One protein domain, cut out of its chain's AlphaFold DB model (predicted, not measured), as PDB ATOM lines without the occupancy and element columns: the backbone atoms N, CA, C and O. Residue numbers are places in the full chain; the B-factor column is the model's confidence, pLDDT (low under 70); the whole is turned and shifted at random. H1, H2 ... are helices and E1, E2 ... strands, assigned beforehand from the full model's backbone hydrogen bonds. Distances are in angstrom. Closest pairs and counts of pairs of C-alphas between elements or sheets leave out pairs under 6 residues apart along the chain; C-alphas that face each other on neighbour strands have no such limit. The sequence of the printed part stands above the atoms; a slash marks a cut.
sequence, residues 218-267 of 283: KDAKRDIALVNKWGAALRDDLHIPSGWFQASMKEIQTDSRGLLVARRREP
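This is residues 218 to 267 of the 283 residues of the protein "Hypothetical protein" of Spirodela intermedia (UniProt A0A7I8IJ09). With little regular structure, this is a drawn-out chain: a small hairpin, E1 and E2, with short H2 at its base makes one end, and H1 with a loop folded back over it the other, joined by a thin stretch, residues 244 to 247. Residues 218 to 223 stick out. The 50 printed residues, mixed in class, run H1, H2, E1, E2, with 16 in named elements and an antiparallel sheet E1 - E2. The whole is extended, radius of gyration of the C-alphas 16.2 A, spanning 50 by 23 by 14 A.

Find C-alpha 252 at (5.804, -22.910, 49.048); E1 runs 7.1 A to 254. E2, residues 260 to 262, spans 7.0 A, ending at (6.725, -18.557, 48.324). H2 is residues 248 to 251, 5.7 A; H1, residues 224 to 229, 9.7 A.

In the hairpin E1 and E2, at 136 degrees, N 253 and O 261 are 2.8 A apart, within hydrogen-bond range. The closest C-alphas of H2 and E2, Glu 251 and Ala 262, are 5.9 A apart. H1 is apart from H2, E1 and E2. H1 has 0 of 2 O i to N i+4 pairs within range but 3 of 3 O i to N i+3; H2 is too short for the former.

C-alphas 218 and 257, the farthest apart, are 50.6 A apart. The printed part has no cut; H1 to H2 is a long link. pLDDT is under 70 at residues 247 and 263 to 267.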
ATOM      1  N   LYS A 218     -25.869 -41.357  35.215       71.06
ATOM      2  CA  LYS A 218     -24.810 -41.916  36.073       71.06
ATOM      3  C   LYS A 218     -23.492 -42.159  35.327       71.06
ATOM      4  O   LYS A 218     -22.463 -42.318  35.964       71.06
ATOM      5  N   ASP A 219     -23.527 -42.164  33.999       76.00
ATOM      6  CA  ASP A 219     -22.427 -42.457  33.074       76.00
ATOM      7  C   ASP A 219     -21.777 -41.189  32.486       76.00
ATOM      8  O   ASP A 219     -21.156 -41.214  31.422       76.00
ATOM      9  N   ALA A 220     -21.917 -40.044  33.162       76.25
ATOM     10  CA  ALA A 220     -21.256 -38.822  32.731       76.25
ATOM     11  C   ALA A 220     -19.727 -39.014  32.732       76.25
ATOM     12  O   ALA A 220     -19.143 -39.380  33.745       76.25
ATOM     13  N   LYS A 221     -19.060 -38.683  31.618       83.62
ATOM     14  CA  LYS A 221     -17.589 -38.753  31.464       83.62
ATOM     15  C   LYS A 221     -16.807 -37.753  32.340       83.62
ATOM     16  O   LYS A 221     -15.641 -37.484  32.071       83.62
ATOM     17  N   ARG A 222     -17.447 -37.126  33.330       84.06
ATOM     18  CA  ARG A 222     -16.865 -36.063  34.153       84.06
ATOM     19  C   ARG A 222     -16.672 -36.568  35.573       84.06
ATOM     20  O   ARG A 222     -17.614 -37.067  36.176       84.06
ATOM     21  N   ASP A 223     -15.461 -36.396  36.085       87.31
ATOM     22  CA  ASP A 223     -15.091 -36.846  37.422       87.31
ATOM     23  C   ASP A 223     -15.922 -36.131  38.501       87.31
ATOM     24  O   ASP A 223     -15.980 -34.895  38.558       87.31
ATOM     25  N   ILE A 224     -16.564 -36.926  39.357       87.50
ATOM     26  CA  ILE A 224     -17.384 -36.450  40.470       87.50
ATOM     27  C   ILE A 224     -16.552 -35.695  41.508       87.50
ATOM     28  O   ILE A 224     -17.078 -34.784  42.144       87.50
ATOM     29  N   ALA A 225     -15.251 -35.987  41.636       87.44
ATOM     30  CA  ALA A 225     -14.372 -35.336  42.602       87.44
ATOM     31  C   ALA A 225     -14.286 -33.818  42.401       87.44
ATOM     32  O   ALA A 225     -14.107 -33.069  43.364       87.44
ATOM     33  N   LEU A 226     -14.516 -33.331  41.177       86.81
ATOM     34  CA  LEU A 226     -14.548 -31.901  40.864       86.81
ATOM     35  C   LEU A 226     -15.612 -31.125  41.660       86.81
ATOM     36  O   LEU A 226     -15.459 -29.919  41.845       86.81
ATOM     37  N   VAL A 227     -16.662 -31.789  42.158       84.69
ATOM     38  CA  VAL A 227     -17.704 -31.162  42.991       84.69
ATOM     39  C   VAL A 227     -17.132 -30.658  44.319       84.69
ATOM     40  O   VAL A 227     -17.445 -29.549  44.745       84.69
ATOM     41  N   ASN A 228     -16.237 -31.426  44.945       89.31
ATOM     42  CA  ASN A 228     -15.609 -31.060  46.216       89.31
ATOM     43  C   ASN A 228     -14.358 -30.183  46.045       89.31
ATOM     44  O   ASN A 228     -13.669 -29.921  47.025       89.31
ATOM     45  N   LYS A 229     -14.073 -29.673  44.834       85.44
ATOM     46  CA  LYS A 229     -12.889 -28.834  44.570       85.44
ATOM     47  C   LYS A 229     -12.750 -27.690  45.584       85.44
ATOM     48  O   LYS A 229     -11.662 -27.461  46.097       85.44
ATOM     49  N   TRP A 230     -13.863 -27.025  45.900       76.31
ATOM     50  CA  TRP A 230     -13.925 -25.857  46.792       76.31
ATOM     51  C   TRP A 230     -14.957 -26.004  47.921       76.31
ATOM     52  O   TRP A 230     -15.338 -25.016  48.543       76.31
ATOM     53  N   GLY A 231     -15.460 -27.214  48.165       79.12
ATOM     54  CA  GLY A 231     -16.563 -27.433  49.100       79.12
ATOM     55  C   GLY A 231     -16.704 -28.884  49.546       79.12
ATOM     56  O   GLY A 231     -15.832 -29.707  49.283       79.12
ATOM     57  N   ALA A 232     -17.814 -29.178  50.220       84.31
ATOM     58  CA  ALA A 232     -18.129 -30.476  50.821       84.31
ATOM     59  C   ALA A 232     -19.544 -30.931  50.417       84.31
ATOM     60  O   ALA A 232     -20.408 -31.143  51.261       84.31
ATOM     61  N   ALA A 233     -19.827 -30.957  49.113       83.31
ATOM     62  CA  ALA A 233     -21.175 -31.217  48.597       83.31
ATOM     63  C   ALA A 233     -21.426 -32.697  48.255       83.31
ATOM     64  O   ALA A 233     -22.575 -33.096  48.063       83.31
ATOM     65  N   LEU A 234     -20.371 -33.506  48.154       87.56
ATOM     66  CA  LEU A 234     -20.481 -34.954  47.997       87.56
ATOM     67  C   LEU A 234     -20.744 -35.639  49.338       87.56
ATOM     68  O   LEU A 234     -20.357 -35.141  50.388       87.56
ATOM     69  N   ARG A 235     -21.380 -36.810  49.273       88.62
ATOM     70  CA  ARG A 235     -21.563 -37.684  50.433       88.62
ATOM     71  C   ARG A 235     -20.215 -38.222  50.920       88.62
ATOM     72  O   ARG A 235     -19.353 -38.559  50.107       88.62
ATOM     73  N   ASP A 236     -20.084 -38.382  52.232       87.94
ATOM     74  CA  ASP A 236     -18.840 -38.828  52.874       87.94
ATOM     75  C   ASP A 236     -18.434 -40.265  52.502       87.94
ATOM     76  O   ASP A 236     -17.248 -40.596  52.505       87.94
ATOM     77  N   ASP A 237     -19.394 -41.114  52.119       91.62
ATOM     78  CA  ASP A 237     -19.155 -42.499  51.686       91.62
ATOM     79  C   ASP A 237     -18.438 -42.607  50.332       91.62
ATOM     80  O   ASP A 237     -17.942 -43.671  49.976       91.62
ATOM     81  N   LEU A 238     -18.343 -41.502  49.588       88.56
ATOM     82  CA  LEU A 238     -17.515 -41.421  48.385       88.56
ATOM     83  C   LEU A 238     -16.031 -41.207  48.710       88.56
ATOM     84  O   LEU A 238     -15.208 -41.274  47.802       88.56
ATOM     85  N   HIS A 239     -15.685 -40.937  49.975       90.38
ATOM     86  CA  HIS A 239     -14.315 -40.732  50.456       90.38
ATOM     87  C   HIS A 239     -13.517 -39.667  49.680       90.38
ATOM     88  O   HIS A 239     -12.290 -39.713  49.619       90.38
ATOM     89  N   ILE A 240     -14.209 -38.679  49.100       90.19
ATOM     90  CA  ILE A 240     -13.589 -37.556  48.393       90.19
ATOM     91  C   ILE A 240     -13.427 -36.387  49.372       90.19
ATOM     92  O   ILE A 240     -14.440 -35.844  49.827       90.19
ATOM     93  N   PRO A 241     -12.190 -35.939  49.663       89.00
ATOM     94  CA  PRO A 241     -11.957 -34.860  50.613       89.00
ATOM     95  C   PRO A 241     -12.666 -33.568  50.206       89.00
ATOM     96  O   PRO A 241     -12.701 -33.198  49.030       89.00
ATOM     97  N   SER A 242     -13.219 -32.865  51.188       87.06
ATOM     98  CA  SER A 242     -13.789 -31.536  50.989       87.06
ATOM     99  C   SER A 242     -12.706 -30.505  50.690       87.06
ATOM    100  O   SER A 242     -11.670 -30.503  51.353       87.06
ATOM    101  N   GLY A 243     -12.972 -29.582  49.764       82.88
ATOM    102  CA  GLY A 243     -12.070 -28.470  49.451       82.88
ATOM    103  C   GLY A 243     -10.667 -28.933  49.061       82.88
ATOM    104  O   GLY A 243      -9.688 -28.308  49.457       82.88
ATOM    105  N   TRP A 244     -10.563 -30.058  48.349       84.88
ATOM    106  CA  TRP A 244      -9.280 -30.726  48.119       84.88
ATOM    107  C   TRP A 244      -8.311 -29.906  47.266       84.88
ATOM    108  O   TRP A 244      -7.108 -30.167  47.286       84.88
ATOM    109  N   PHE A 245      -8.809 -28.946  46.481       82.25
ATOM    110  CA  PHE A 245      -7.940 -28.169  45.615       82.25
ATOM    111  C   PHE A 245      -7.115 -27.190  46.433       82.25
ATOM    112  O   PHE A 245      -7.602 -26.188  46.953       82.25
ATOM    113  N   GLN A 246      -5.824 -27.476  46.473       77.12
ATOM    114  CA  GLN A 246      -4.809 -26.623  47.043       77.12
ATOM    115  C   GLN A 246      -3.578 -26.729  46.151       77.12
ATOM    116  O   GLN A 246      -3.229 -27.820  45.697       77.12
ATOM    117  N   ALA A 247      -2.907 -25.609  45.900       69.81
ATOM    118  CA  ALA A 247      -1.603 -25.669  45.261       69.81
ATOM    119  C   ALA A 247      -0.640 -26.509  46.119       69.81
ATOM    120  O   ALA A 247      -0.728 -26.503  47.355       69.81
ATOM    121  N   SER A 248       0.274 -27.233  45.467       70.19
ATOM    122  CA  SER A 248       1.282 -28.043  46.161       70.19
ATOM    123  C   SER A 248       2.020 -27.189  47.193       70.19
ATOM    124  O   SER A 248       2.419 -26.067  46.887       70.19
ATOM    125  N   MET A 249       2.108 -27.680  48.436       70.38
ATOM    126  CA  MET A 249       2.680 -26.957  49.584       70.38
ATOM    127  C   MET A 249       2.135 -25.525  49.787       70.38
ATOM    128  O   MET A 249       2.819 -24.687  50.361       70.38
ATOM    129  N   LYS A 250       0.909 -25.221  49.328       76.38
ATOM    130  CA  LYS A 250       0.344 -23.854  49.303       76.38
ATOM    131  C   LYS A 250       1.239 -22.861  48.559       76.38
ATOM    132  O   LYS A 250       1.399 -21.726  48.992       76.38
ATOM    133  N   GLU A 251       1.820 -23.320  47.454       75.31
ATOM    134  CA  GLU A 251       2.782 -22.561  46.657       75.31
ATOM    135  C   GLU A 251       4.094 -22.274  47.396       75.31
ATOM    136  O   GLU A 251       4.800 -21.358  47.015       75.31
ATOM    137  N   ILE A 252       4.472 -23.024  48.433       79.75
ATOM    138  CA  ILE A 252       5.804 -22.910  49.048       79.75
ATOM    139  C   ILE A 252       6.768 -23.852  48.317       79.75
ATOM    140  O   ILE A 252       6.460 -25.022  48.107       79.75
ATOM    141  N   GLN A 253       7.939 -23.350  47.936       81.88
ATOM    142  CA  GLN A 253       8.999 -24.109  47.274       81.88
ATOM    143  C   GLN A 253      10.342 -23.889  47.967       81.88
ATOM    144  O   GLN A 253      10.556 -22.870  48.617       81.88
ATOM    145  N   THR A 254      11.265 -24.828  47.805       82.88
ATOM    146  CA  THR A 254      12.631 -24.688  48.321       82.88
ATOM    147  C   THR A 254      13.504 -23.990  47.277       82.88
ATOM    148  O   THR A 254      13.529 -24.410  46.121       82.88
ATOM    149  N   ASP A 255      14.202 -22.918  47.657       80.56
ATOM    150  CA  ASP A 255      15.159 -22.236  46.779       80.56
ATOM    151  C   ASP A 255      16.485 -23.015  46.650       80.56
ATOM    152  O   ASP A 255      16.719 -24.021  47.325       80.56
ATOM    153  N   SER A 256      17.392 -22.541  45.789       84.44
ATOM    154  CA  SER A 256      18.706 -23.166  45.561       84.44
ATOM    155  C   SER A 256      19.624 -23.193  46.792       84.44
ATOM    156  O   SER A 256      20.671 -23.837  46.755       84.44
ATOM    157  N   ARG A 257      19.251 -22.507  47.879       84.75
ATOM    158  CA  ARG A 257      19.976 -22.452  49.156       84.75
ATOM    159  C   ARG A 257      19.306 -23.303  50.239       84.75
ATOM    160  O   ARG A 257      19.767 -23.292  51.376       84.75
ATOM    161  N   GLY A 258      18.234 -24.028  49.910       81.44
ATOM    162  CA  GLY A 258      17.502 -24.859  50.867       81.44
ATOM    163  C   GLY A 258      16.456 -24.103  51.693       81.44
ATOM    164  O   GLY A 258      15.907 -24.677  52.631       81.44
ATOM    165  N   LEU A 259      16.165 -22.835  51.380       83.75
ATOM    166  CA  LEU A 259      15.187 -22.035  52.119       83.75
ATOM    167  C   LEU A 259      13.784 -22.213  51.540       83.75
ATOM    168  O   LEU A 259      13.596 -22.185  50.326       83.75
ATOM    169  N   LEU A 260      12.787 -22.330  52.416       80.81
ATOM    170  CA  LEU A 260      11.381 -22.313  52.019       80.81
ATOM    171  C   LEU A 260      10.977 -20.888  51.627       80.81
ATOM    172  O   LEU A 260      11.036 -19.966  52.440       80.81
ATOM    173  N   VAL A 261      10.548 -20.715  50.384       80.38
ATOM    174  CA  VAL A 261      10.102 -19.443  49.818       80.38
ATOM    175  C   VAL A 261       8.739 -19.615  49.160       80.38
ATOM    176  O   VAL A 261       8.425 -20.675  48.623       80.38
ATOM    177  N   ALA A 262       7.915 -18.569  49.165       74.06
ATOM    178  CA  ALA A 262       6.725 -18.557  48.324       74.06
ATOM    179  C   ALA A 262       7.150 -18.646  46.848       74.06
ATOM    180  O   ALA A 262       8.063 -17.940  46.403       74.06
ATOM    181  N   ARG A 263       6.497 -19.526  46.091       69.25
ATOM    182  CA  ARG A 263       6.651 -19.680  44.651       69.25
ATOM    183  C   ARG A 263       6.372 -18.326  44.025       69.25
ATOM    184  O   ARG A 263       5.343 -17.697  44.271       69.25
ATOM    185  N   ARG A 264       7.322 -17.859  43.221       65.25
ATOM    186  CA  ARG A 264       7.059 -16.718  42.349       65.25
ATOM    187  C   ARG A 264       6.018 -17.158  41.331       65.25
ATOM    188  O   ARG A 264       6.157 -18.236  40.764       65.25
ATOM    189  N   ARG A 265       4.996 -16.331  41.112       63.50
ATOM    190  CA  ARG A 265       4.048 -16.554  40.016       63.50
ATOM    191  C   ARG A 265       4.820 -16.702  38.713       63.50
ATOM    192  O   ARG A 265       5.786 -15.963  38.498       63.50
ATOM    193  N   GLU A 266       4.386 -17.637  37.878       62.19
ATOM    194  CA  GLU A 266       4.944 -17.757  36.540       62.19
ATOM    195  C   GLU A 266       4.700 -16.444  35.779       62.19
ATOM    196  O   GLU A 266       3.684 -15.781  36.016       62.19
ATOM    197  N   PRO A 267       5.596 -16.030  34.869       56.34
ATOM    198  CA  PRO A 267       5.431 -14.789  34.110       56.34
ATOM    199  C   PRO A 267       4.112 -14.697  33.329       56.34
ATOM    200  O   PRO A 267       3.702 -13.601  32.972       56.34
TER     201      PRO A 267